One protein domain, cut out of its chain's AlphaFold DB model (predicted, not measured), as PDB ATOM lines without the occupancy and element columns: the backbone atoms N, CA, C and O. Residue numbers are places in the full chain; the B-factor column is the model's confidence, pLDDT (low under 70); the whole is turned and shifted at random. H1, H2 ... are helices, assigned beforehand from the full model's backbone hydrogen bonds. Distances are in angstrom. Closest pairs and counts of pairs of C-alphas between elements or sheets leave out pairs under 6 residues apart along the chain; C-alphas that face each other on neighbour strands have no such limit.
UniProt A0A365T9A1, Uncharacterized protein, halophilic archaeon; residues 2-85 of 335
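This is residues 2 to 85 of the 335 residues of an uncharacterized protein of halophilic archaeon (UniProt A0A365T9A1). H2 and H3 meet near residues 38 and 39 and open as a V, H1 sits in the mouth of this V, and the long helix H4 crosses one side of the V and makes the longest axis. H1 stands crosswise to the other three helices: its first part, residues 3 to 7, packs on H4, and its later part, residues 9 to 13, packs on H2. The printed part has 84 residues with four named helices, H1, H2, H3 and H4 in that order, and no named strand; the class is all helix. It is compact, with a radius of gyration of the C-alphas of 12.3 A and spans of 35 by 24 by 21 A.

H1 is residues 2 to 15, 19.9 A from first to last C-alpha; it begins at C-alpha 2, (246.891, 270.879, 220.610). H2 is residues 24 to 37, 19.6 A long, and ends at C-alpha 37, (244.619, 255.720, 214.908). H3 is residues 40 to 56, 25.0 A long. H4, the longest helix with 20 residues, is residues 64 to 83, 28.3 A long, and ends at C-alpha 83, (253.939, 257.219, 219.293).

The hub is H4, which touches H1, H2 and H3. H1 touches H4 with its residues 3 to 7 alone, about perpendicular at 81 degrees; their closest C-alphas are those of Leu 7 and Val 74, 6.1 A apart. H2 touches H4 at a steep tilt of 70.0 degrees, only just short of about perpendicular, and they run opposite ways; their closest C-alphas, of Gly 37 and Ala 76, are 5.0 A apart. H4 touches H2 with its residues 73 to 81 alone. H3 touches H4 at a steep tilt of 55 degrees, opposite ways, with the C-alphas of Ala 49 and Thr 66 the closest at 5.0 A; from H4, residues 66 to 73 alone take part. H1 touches H2 with its residues 9 to 13 alone, about perpendicular at 80 degrees; the closest C-alphas are those of Val 13 and Glu 31, 6.0 A apart. H1 and H3 are close but not clearly touching, with the C-alphas of Val 14 and Val 47 the closest at 6.9 A. H2 and H3 meet only through their link. The packing is mostly crossed: of the 4 pairs of helices that touch, 0 are at a shallow tilt. In H1, H2 and H4 every O i to N i+4 pair is within hydrogen-bond range; in H3 it is 11 of 13.

The two C-alphas farthest apart are those of Asp 59 and Asp 85, at 36.4 A, while the first and last printed C-alphas, of Ala 2 and Asp 85, are 15.0 A apart. The printed part has no cut. The link from H2 to H3 is tight, with 2 residues; those from H1 to H2, with 8 residues, and from H3 to H4, with 7, are short. The mean pLDDT of the printed part is 90.8, and no printed residue is under 70.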
ATOM      1  N   ALA A   2     246.601 271.972 221.563       83.62
ATOM      2  CA  ALA A   2     246.891 270.879 220.610       83.62
ATOM      3  C   ALA A   2     245.653 270.138 220.051       83.62
ATOM      4  O   ALA A   2     245.575 269.896 218.854       83.62
ATOM      5  N   ARG A   3     244.650 269.830 220.891       89.25
ATOM      6  CA  ARG A   3     243.387 269.207 220.439       89.25
ATOM      7  C   ARG A   3     242.624 270.051 219.418       89.25
ATOM      8  O   ARG A   3     242.160 269.505 218.428       89.25
ATOM      9  N   SER A   4     242.487 271.353 219.666       87.56
ATOM     10  CA  SER A   4     241.773 272.265 218.769       87.56
ATOM     11  C   SER A   4     242.508 272.411 217.437       87.56
ATOM     12  O   SER A   4     241.890 272.305 216.387       87.56
ATOM     13  N   LEU A   5     243.836 272.546 217.480       87.44
ATOM     14  CA  LEU A   5     244.674 272.644 216.283       87.44
ATOM     15  C   LEU A   5     244.625 271.370 215.439       87.44
ATOM     16  O   LEU A   5     244.440 271.436 214.231       87.44
ATOM     17  N   VAL A   6     244.735 270.199 216.072       91.75
ATOM     18  CA  VAL A   6     244.616 268.920 215.360       91.75
ATOM     19  C   VAL A   6     243.200 268.708 214.836       91.75
ATOM     20  O   VAL A   6     243.055 268.189 213.738       91.75
ATOM     21  N   LEU A   7     242.151 269.136 215.547       93.50
ATOM     22  CA  LEU A   7     240.787 269.106 215.010       93.50
ATOM     23  C   LEU A   7     240.667 269.949 213.731       93.50
ATOM     24  O   LEU A   7     240.113 269.465 212.746       93.50
ATOM     25  N   ASN A   8     241.228 271.160 213.728       90.19
ATOM     26  CA  ASN A   8     241.252 272.024 212.548       90.19
ATOM     27  C   ASN A   8     242.087 271.412 211.410       90.19
ATOM     28  O   ASN A   8     241.626 271.366 210.277       90.19
ATOM     29  N   GLY A   9     243.253 270.830 211.698       92.06
ATOM     30  CA  GLY A   9     244.040 270.124 210.682       92.06
ATOM     31  C   GLY A   9     243.362 268.856 210.145       92.06
ATOM     32  O   GLY A   9     243.513 268.507 208.980       92.06
ATOM     33  N   LEU A  10     242.560 268.160 210.956       93.88
ATOM     34  CA  LEU A  10     241.749 267.032 210.483       93.88
ATOM     35  C   LEU A  10     240.581 267.486 209.606       93.88
ATOM     36  O   LEU A  10     240.169 266.732 208.727       93.88
ATOM     37  N   ARG A  11     240.063 268.703 209.811       93.25
ATOM     38  CA  ARG A  11     239.107 269.317 208.884       93.25
ATOM     39  C   ARG A  11     239.744 269.482 207.503       93.25
ATOM     40  O   ARG A  11     239.140 269.038 206.531       93.25
ATOM     41  N   ASP A  12     240.985 269.960 207.433       91.81
ATOM     42  CA  ASP A  12     241.731 270.042 206.169       91.81
ATOM     43  C   ASP A  12     241.902 268.688 205.483       91.81
ATOM     44  O   ASP A  12     241.624 268.555 204.293       91.81
ATOM     45  N   VAL A  13     242.254 267.645 206.239       92.19
ATOM     46  CA  VAL A  13     242.350 266.274 205.707       92.19
ATOM     47  C   VAL A  13     241.007 265.782 205.153       92.19
ATOM     48  O   VAL A  13     240.952 265.210 204.066       92.19
ATOM     49  N   VAL A  14     239.908 265.981 205.888       91.69
ATOM     50  CA  VAL A  14     238.578 265.475 205.503       91.69
ATOM     51  C   VAL A  14     238.017 266.208 204.286       91.69
ATOM     52  O   VAL A  14     237.401 265.577 203.422       91.69
ATOM     53  N   HIS A  15     238.212 267.524 204.217       89.50
ATOM     54  CA  HIS A  15     237.683 268.366 203.145       89.50
ATOM     55  C   HIS A  15     238.667 268.578 201.992       89.50
ATOM     56  O   HIS A  15     238.265 269.106 200.952       89.50
ATOM     57  N   ASN A  16     239.908 268.102 202.135       86.94
ATOM     58  CA  ASN A  16     241.003 268.313 201.195       86.94
ATOM     59  C   ASN A  16     241.217 269.815 200.914       86.94
ATOM     60  O   ASN A  16     241.200 270.251 199.758       86.94
ATOM     61  N   THR A  17     241.361 270.579 201.998       87.94
ATOM     62  CA  THR A  17     241.680 272.017 202.032       87.94
ATOM     63  C   THR A  17     243.066 272.241 202.639       87.94
ATOM     64  O   THR A  17     243.670 271.312 203.172       87.94
ATOM     65  N   ASP A  18     243.575 273.462 202.527       84.81
ATOM     66  CA  ASP A  18     244.865 273.924 203.045       84.81
ATOM     67  C   ASP A  18     244.695 275.158 203.953       84.81
ATOM     68  O   ASP A  18     245.570 276.019 204.002       84.81
ATOM     69  N   ASP A  19     243.565 275.242 204.675       85.31
ATOM     70  CA  ASP A  19     243.205 276.411 205.491       85.31
ATOM     71  C   ASP A  19     244.137 276.568 206.711       85.31
ATOM     72  O   ASP A  19     244.460 277.685 207.104       85.31
ATOM     73  N   VAL A  20     244.542 275.458 207.341       88.25
ATOM     74  CA  VAL A  20     245.353 275.422 208.573       88.25
ATOM     75  C   VAL A  20     246.650 274.640 208.370       88.25
ATOM     76  O   VAL A  20     247.674 274.966 208.968       88.25
ATOM     77  N   VAL A  21     246.650 273.599 207.538       89.94
ATOM     78  CA  VAL A  21     247.827 272.764 207.256       89.94
ATOM     79  C   VAL A  21     248.337 273.043 205.844       89.94
ATOM     80  O   VAL A  21     247.912 272.418 204.879       89.94
ATOM     81  N   GLU A  22     249.311 273.943 205.722       84.12
ATOM     82  CA  GLU A  22     249.781 274.419 204.408       84.12
ATOM     83  C   GLU A  22     250.722 273.450 203.669       84.12
ATOM     84  O   GLU A  22     250.864 273.510 202.448       84.12
ATOM     85  N   THR A  23     251.434 272.573 204.385       89.12
ATOM     86  CA  THR A  23     252.439 271.696 203.751       89.12
ATOM     87  C   THR A  23     251.874 270.314 203.443       89.12
ATOM     88  O   THR A  23     251.348 269.654 204.341       89.12
ATOM     89  N   GLU A  24     252.100 269.822 202.218       89.94
ATOM     90  CA  GLU A  24     251.719 268.460 201.805       89.94
ATOM     91  C   GLU A  24     252.280 267.388 202.756       89.94
ATOM     92  O   GLU A  24     251.607 266.405 203.056       89.94
ATOM     93  N   GLU A  25     253.499 267.577 203.278       92.56
ATOM     94  CA  GLU A  25     254.099 266.638 204.231       92.56
ATOM     95  C   GLU A  25     253.321 266.575 205.554       92.56
ATOM     96  O   GLU A  25     253.024 265.479 206.036       92.56
ATOM     97  N   SER A  26     252.966 267.728 206.133       92.94
ATOM     98  CA  SER A  26     252.184 267.768 207.376       92.94
ATOM     99  C   SER A  26     250.780 267.203 207.166       92.94
ATOM    100  O   SER A  26     250.305 266.432 208.000       92.94
ATOM    101  N   LEU A  27     250.151 267.521 206.027       93.12
ATOM    102  CA  LEU A  27     248.830 267.011 205.665       93.12
ATOM    103  C   LEU A  27     248.849 265.483 205.537       93.12
ATOM    104  O   LEU A  27     248.045 264.803 206.173       93.12
ATOM    105  N   HIS A  28     249.821 264.926 204.811       93.50
ATOM    106  CA  HIS A  28     249.975 263.477 204.684       93.50
ATOM    107  C   HIS A  28     250.282 262.790 206.014       93.50
ATOM    108  O   HIS A  28     249.819 261.674 206.249       93.50
ATOM    109  N   ARG A  29     251.053 263.417 206.909       94.19
ATOM    110  CA  ARG A  29     251.310 262.861 208.246       94.19
ATOM    111  C   ARG A  29     250.042 262.828 209.092       94.19
ATOM    112  O   ARG A  29     249.785 261.804 209.726       94.19
ATOM    113  N   LEU A  30     249.242 263.893 209.067       94.56
ATOM    114  CA  LEU A  30     247.940 263.938 209.739       94.56
ATOM    115  C   LEU A  30     246.969 262.910 209.166       94.56
ATOM    116  O   LEU A  30     246.369 262.159 209.931       94.56
ATOM    117  N   GLU A  31     246.862 262.824 207.840       95.31
ATOM    118  CA  GLU A  31     246.047 261.826 207.144       95.31
ATOM    119  C   GLU A  31     246.460 260.408 207.550       95.31
ATOM    120  O   GLU A  31     245.628 259.592 207.943       95.31
ATOM    121  N   ALA A  32     247.762 260.122 207.547       95.06
ATOM    122  CA  ALA A  32     248.272 258.805 207.888       95.06
ATOM    123  C   ALA A  32     248.076 258.466 209.381       95.06
ATOM    124  O   ALA A  32     247.795 257.310 209.704       95.06
ATOM    125  N   ALA A  33     248.183 259.447 210.282       95.38
ATOM    126  CA  ALA A  33     247.876 259.279 211.704       95.38
ATOM    127  C   ALA A  33     246.374 259.060 211.941       95.38
ATOM    128  O   ALA A  33     245.995 258.180 212.713       95.38
ATOM    129  N   PHE A  34     245.506 259.784 211.230       95.44
ATOM    130  CA  PHE A  34     244.060 259.551 211.235       95.44
ATOM    131  C   PHE A  34     243.725 258.145 210.743       95.44
ATOM    132  O   PHE A  34     242.966 257.420 211.391       95.44
ATOM    133  N   ASP A  35     244.372 257.704 209.668       94.88
ATOM    134  CA  ASP A  35     244.184 256.382 209.092       94.88
ATOM    135  C   ASP A  35     244.746 255.229 209.935       94.88
ATOM    136  O   ASP A  35     244.264 254.100 209.816       94.88
ATOM    137  N   ARG A  36     245.750 255.456 210.781       94.88
ATOM    138  CA  ARG A  36     246.257 254.425 211.701       94.88
ATOM    139  C   ARG A  36     245.487 254.398 213.017       94.88
ATOM    140  O   ARG A  36     245.125 253.315 213.474       94.88
ATOM    141  N   GLY A  37     245.190 255.571 213.570       91.00
ATOM    142  CA  GLY A  37     244.619 255.720 214.908       91.00
ATOM    143  C   GLY A  37     243.125 255.433 214.986       91.00
ATOM    144  O   GLY A  37     242.632 255.057 216.046       91.00
ATOM    145  N   THR A  38     242.390 255.576 213.880       92.19
ATOM    146  CA  THR A  38     240.930 255.393 213.871       92.19
ATOM    147  C   THR A  38     240.506 254.216 212.999       92.19
ATOM    148  O   THR A  38     240.988 254.030 211.874       92.19
ATOM    149  N   ALA A  39     239.556 253.407 213.473       90.31
ATOM    150  CA  ALA A  39     238.999 252.331 212.664       90.31
ATOM    151  C   ALA A  39     238.161 252.895 211.505       90.31
ATOM    152  O   ALA A  39     237.543 253.953 211.604       90.31
ATOM    153  N   LYS A  40     238.049 252.148 210.400       89.00
ATOM    154  CA  LYS A  40     237.304 252.597 209.207       89.00
ATOM    155  C   LYS A  40     235.852 253.014 209.503       89.00
ATOM    156  O   LYS A  40     235.345 253.940 208.880       89.00
ATOM    157  N   SER A  41     235.179 252.338 210.437       85.94
ATOM    158  CA  SER A  41     233.822 252.699 210.878       85.94
ATOM    159  C   SER A  41     233.780 253.985 211.704       85.94
ATOM    160  O   SER A  41     232.802 254.718 211.633       85.94
ATOM    161  N   GLU A  42     234.834 254.273 212.467       90.44
ATOM    162  CA  GLU A  42     234.939 255.466 213.313       90.44
ATOM    163  C   GLU A  42     235.247 256.710 212.480       90.44
ATOM    164  O   GLU A  42     234.695 257.769 212.761       90.44
ATOM    165  N   ARG A  43     236.014 256.574 211.388       92.81
ATOM    166  CA  ARG A  43     236.255 257.666 210.427       92.81
ATOM    167  C   ARG A  43     234.961 258.218 209.843       92.81
ATOM    168  O   ARG A  43     234.781 259.427 209.792       92.81
ATOM    169  N   GLY A  44     234.032 257.344 209.449       92.06
ATOM    170  CA  GLY A  44     232.727 257.774 208.932       92.06
ATOM    171  C   GLY A  44     231.909 258.558 209.964       92.06
ATOM    172  O   GLY A  44     231.294 259.572 209.630       92.06
ATOM    173  N   ASN A  45     231.954 258.125 211.227       92.94
ATOM    174  CA  ASN A  45     231.301 258.831 212.330       92.94
ATOM    175  C   ASN A  45     231.969 260.186 212.596       92.94
ATOM    176  O   ASN A  45     231.268 261.171 212.795       92.94
ATOM    177  N   PHE A  46     233.303 260.250 212.547       95.38
ATOM    178  CA  PHE A  46     234.061 261.489 212.713       95.38
ATOM    179  C   PHE A  46     233.725 262.518 211.629       95.38
ATOM    180  O   PHE A  46     233.402 263.651 211.959       95.38
ATOM    181  N   VAL A  47     233.711 262.115 210.353       94.62
ATOM    182  CA  VAL A  47     233.332 262.997 209.231       94.62
ATOM    183  C   VAL A  47     231.902 263.517 209.393       94.62
ATOM    184  O   VAL A  47     231.636 264.693 209.161       94.62
ATOM    185  N   THR A  48     230.979 262.657 209.833       94.12
ATOM    186  CA  THR A  48     229.590 263.063 210.098       94.12
ATOM    187  C   THR A  48     229.525 264.079 211.238       94.12
ATOM    188  O   THR A  48     228.873 265.110 211.102       94.12
ATOM    189  N   ALA A  49     230.242 263.822 212.334       93.88
ATOM    190  CA  ALA A  49     230.290 264.716 213.484       93.88
ATOM    191  C   ALA A  49     230.944 266.070 213.152       93.88
ATOM    192  O   ALA A  49     230.496 267.105 213.641       93.88
ATOM    193  N   LEU A  50     231.967 266.079 212.292       93.62
ATOM    194  CA  LEU A  50     232.604 267.305 211.815       93.62
ATOM    195  C   LEU A  50     231.623 268.138 210.984       93.62
ATOM    196  O   LEU A  50     231.469 269.329 211.229       93.62
ATOM    197  N   HIS A  51     230.886 267.497 210.076       92.75
ATOM    198  CA  HIS A  51     229.865 268.177 209.285       92.75
ATOM    199  C   HIS A  51     228.734 268.757 210.152       92.75
ATOM    200  O   HIS A  51     228.268 269.866 209.903       92.75
ATOM    201  N   GLU A  52     228.299 268.040 211.193       92.25
ATOM    202  CA  GLU A  52     227.319 268.557 212.160       92.25
ATOM    203  C   GLU A  52     227.825 269.814 212.883       92.25
ATOM    204  O   GLU A  52     227.052 270.754 213.073       92.25
ATOM    205  N   LEU A  53     229.111 269.845 213.254       90.44
ATOM    206  CA  LEU A  53     229.751 271.011 213.866       90.44
ATOM    207  C   LEU A  53     229.780 272.210 212.910       90.44
ATOM    208  O   LEU A  53     229.409 273.313 213.306       90.44
ATOM    209  N   GLU A  54     230.144 271.997 211.646       87.81
ATOM    210  CA  GLU A  54     230.161 273.058 210.629       87.81
ATOM    211  C   GLU A  54     228.762 273.629 210.356       87.81
ATOM    212  O   GLU A  54     228.595 274.841 210.234       87.81
ATOM    213  N   VAL A  55     227.741 272.766 210.295       89.50
ATOM    214  CA  VAL A  55     226.345 273.183 210.077       89.50
ATOM    215  C   VAL A  55     225.791 273.966 211.269       89.50
ATOM    216  O   VAL A  55     224.985 274.878 211.074       89.50
ATOM    217  N   ALA A  56     226.201 273.629 212.494       87.56
ATOM    218  CA  ALA A  56     225.798 274.366 213.688       87.56
ATOM    219  C   ALA A  56     226.380 275.794 213.708       87.56
ATOM    220  O   ALA A  56     225.711 276.717 214.176       87.56
ATOM    221  N   GLY A  57     227.581 275.980 213.153       79.44
ATOM    222  CA  GLY A  57     228.281 277.261 213.140       79.44
ATOM    223  C   GLY A  57     228.774 277.698 214.531       79.44
ATOM    224  O   GLY A  57     228.630 276.958 215.503       79.44
ATOM    225  N   PRO A  58     229.345 278.913 214.650       72.56
ATOM    226  CA  PRO A  58     230.010 279.379 215.876       72.56
ATOM    227  C   PRO A  58     229.083 279.486 217.097       72.56
ATOM    228  O   PRO A  58     229.511 279.243 218.222       72.56
ATOM    229  N   ASP A  59     227.811 279.822 216.866       73.69
ATOM    230  CA  ASP A  59     226.808 280.052 217.917       73.69
ATOM    231  C   ASP A  59     225.883 278.840 218.151       73.69
ATOM    232  O   ASP A  59     224.985 278.878 218.998       73.69
ATOM    233  N   GLY A  60     226.053 277.768 217.372       72.75
ATOM    234  CA  GLY A  60     225.211 276.579 217.434       72.75
ATOM    235  C   GLY A  60     225.724 275.546 218.433       72.75
ATOM    236  O   GLY A  60     226.918 275.294 218.553       72.75
ATOM    237  N   SER A  61     224.808 274.882 219.140       79.56
ATOM    238  CA  SER A  61     225.152 273.742 219.994       79.56
ATOM    239  C   SER A  61     225.037 272.431 219.217       79.56
ATOM    240  O   SER A  61     223.948 272.105 218.738       79.56
ATOM    241  N   VAL A  62     226.108 271.640 219.164       86.75
ATOM    242  CA  VAL A  62     226.031 270.228 218.751       86.75
ATOM    243  C   VAL A  62     225.813 269.307 219.950       86.75
ATOM    244  O   VAL A  62     226.063 269.683 221.095       86.75
ATOM    245  N   GLY A  63     225.306 268.097 219.702       89.12
ATOM    246  CA  GLY A  63     225.011 267.135 220.765       89.12
ATOM    247  C   GLY A  63     226.267 266.607 221.470       89.12
ATOM    248  O   GLY A  63     227.373 266.645 220.927       89.12
ATOM    249  N   ASP A  64     226.088 266.055 222.673       90.69
ATOM    250  CA  ASP A  64     227.173 265.426 223.448       90.69
ATOM    251  C   ASP A  64     227.855 264.287 222.673       90.69
ATOM    252  O   ASP A  64     229.057 264.061 222.799       90.69
ATOM    253  N   GLU A  65     227.094 263.577 221.839       92.62
ATOM    254  CA  GLU A  65     227.598 262.480 221.014       92.62
ATOM    255  C   GLU A  65     228.539 262.964 219.902       92.62
ATOM    256  O   GLU A  65     229.572 262.335 219.650       92.62
ATOM    257  N   THR A  66     228.227 264.106 219.282       92.00
ATOM    258  CA  THR A  66     229.070 264.777 218.282       92.00
ATOM    259  C   THR A  66     230.396 265.190 218.921       92.00
ATOM    260  O   THR A  66     231.461 264.800 218.443       92.00
ATOM    261  N   HIS A  67     230.342 265.875 220.073       91.06
ATOM    262  CA  HIS A  67     231.533 266.261 220.838       91.06
ATOM    263  C   HIS A  67     232.392 265.051 221.209       91.06
ATOM    264  O   HIS A  67     233.604 265.053 220.996       91.06
ATOM    265  N   ARG A  68     231.765 263.993 221.733       94.31
ATOM    266  CA  ARG A  68     232.452 262.763 222.132       94.31
ATOM    267  C   ARG A  68     233.139 262.089 220.945       94.31
ATOM    268  O   ARG A  68     234.265 261.622 221.090       94.31
ATOM    269  N   THR A  69     232.480 262.042 219.790       94.81
ATOM    270  CA  THR A  69     233.025 261.438 218.566       94.81
ATOM    271  C   THR A  69     234.232 262.221 218.052       94.81
ATOM    272  O   THR A  69     235.270 261.620 217.770       94.81
ATOM    273  N   LEU A  70     234.134 263.553 217.994       94.56
ATOM    274  CA  LEU A  70     235.250 264.417 217.602       94.56
ATOM    275  C   LEU A  70     236.426 264.280 218.571       94.56
ATOM    276  O   LEU A  70     237.560 264.066 218.146       94.56
ATOM    277  N   GLN A  71     236.158 264.319 219.876       94.00
ATOM    278  CA  GLN A  71     237.193 264.175 220.894       94.00
ATOM    279  C   GLN A  71     237.918 262.827 220.786       94.00
ATOM    280  O   GLN A  71     239.143 262.793 220.835       94.00
ATOM    281  N   GLN A  72     237.186 261.725 220.594       94.88
ATOM    282  CA  GLN A  72     237.781 260.395 220.437       94.88
ATOM    283  C   GLN A  72     238.667 260.292 219.192       94.88
ATOM    284  O   GLN A  72     239.760 259.735 219.277       94.88
ATOM    285  N   GLY A  73     238.225 260.844 218.056       94.56
ATOM    286  CA  GLY A  73     239.029 260.863 216.834       94.56
ATOM    287  C   GLY A  73     240.312 261.683 216.994       94.56
ATOM    288  O   GLY A  73     241.391 261.208 216.649       94.56
ATOM    289  N   VAL A  74     240.211 262.874 217.589       95.81
ATOM    290  CA  VAL A  74     241.369 263.740 217.863       95.81
ATOM    291  C   VAL A  74     242.340 263.077 218.844       95.81
ATOM    292  O   VAL A  74     243.541 263.055 218.590       95.81
ATOM    293  N   ASP A  75     241.847 262.501 219.944       95.25
ATOM    294  CA  ASP A  75     242.692 261.822 220.936       95.25
ATOM    295  C   ASP A  75     243.422 260.604 220.332       95.25
ATOM    296  O   ASP A  75     244.583 260.354 220.673       95.25
ATOM    297  N   ALA A  76     242.786 259.876 219.408       95.31
ATOM    298  CA  ALA A  76     243.418 258.779 218.678       95.31
ATOM    299  C   ALA A  76     244.554 259.273 217.766       95.31
ATOM    300  O   ALA A  76     245.653 258.723 217.803       95.31
ATOM    301  N   VAL A  77     244.326 260.353 217.013       95.81
ATOM    302  CA  VAL A  77     245.353 260.971 216.155       95.81
ATOM    303  C   VAL A  77     246.529 261.482 216.976       95.81
ATOM    304  O   VAL A  77     247.675 261.178 216.660       95.81
ATOM    305  N   LEU A  78     246.264 262.209 218.063       94.81
ATOM    306  CA  LEU A  78     247.312 262.695 218.963       94.81
ATOM    307  C   LEU A  78     248.147 261.539 219.534       94.81
ATOM    308  O   LEU A  78     249.361 261.670 219.665       94.81
ATOM    309  N   SER A  79     247.512 260.406 219.847       94.94
ATOM    310  CA  SER A  79     248.205 259.216 220.353       94.94
ATOM    311  C   SER A  79     249.134 258.596 219.304       94.94
ATOM    312  O   SER A  79     250.262 258.241 219.641       94.94
ATOM    313  N   GLU A  80     248.701 258.508 218.043       95.69
ATOM    314  CA  GLU A  80     249.542 258.019 216.937       95.69
ATOM    315  C   GLU A  80     250.725 258.950 216.661       95.69
ATOM    316  O   GLU A  80     251.863 258.495 216.574       95.69
ATOM    317  N   LEU A  81     250.479 260.262 216.590       94.31
ATOM    318  CA  LEU A  81     251.543 261.249 216.391       94.31
ATOM    319  C   LEU A  81     252.571 261.186 217.533       94.31
ATOM    320  O   LEU A  81     253.776 261.193 217.291       94.31
ATOM    321  N   ALA A  82     252.111 261.059 218.780       92.88
ATOM    322  CA  ALA A  82     252.998 260.912 219.930       92.88
ATOM    323  C   ALA A  82     253.821 259.610 219.881       92.88
ATOM    324  O   ALA A  82     254.995 259.618 220.245       92.88
ATOM    325  N   ALA A  83     253.237 258.498 219.421       92.81
ATOM    326  CA  ALA A  83     253.939 257.219 219.293       92.81
ATOM    327  C   ALA A  83     255.055 257.246 218.233       92.81
ATOM    328  O   ALA A  83     256.016 256.482 218.329       92.81
ATOM    329  N   GLU A  84     254.938 258.130 217.242       91.38
ATOM    330  CA  GLU A  84     255.926 258.336 216.179       91.38
ATOM    331  C   GLU A  84     256.967 259.413 216.503       91.38
ATOM    332  O   GLU A  84     257.777 259.750 215.638       91.38
ATOM    333  N   ASP A  85     256.972 259.930 217.737       89.81
ATOM    334  CA  ASP A  85     257.871 261.007 218.170       89.81
ATOM    335  C   ASP A  85     257.743 262.251 217.267       89.81
ATOM    336  O   ASP A  85     258.713 262.901 216.875       89.81
TER     337      ASP A  85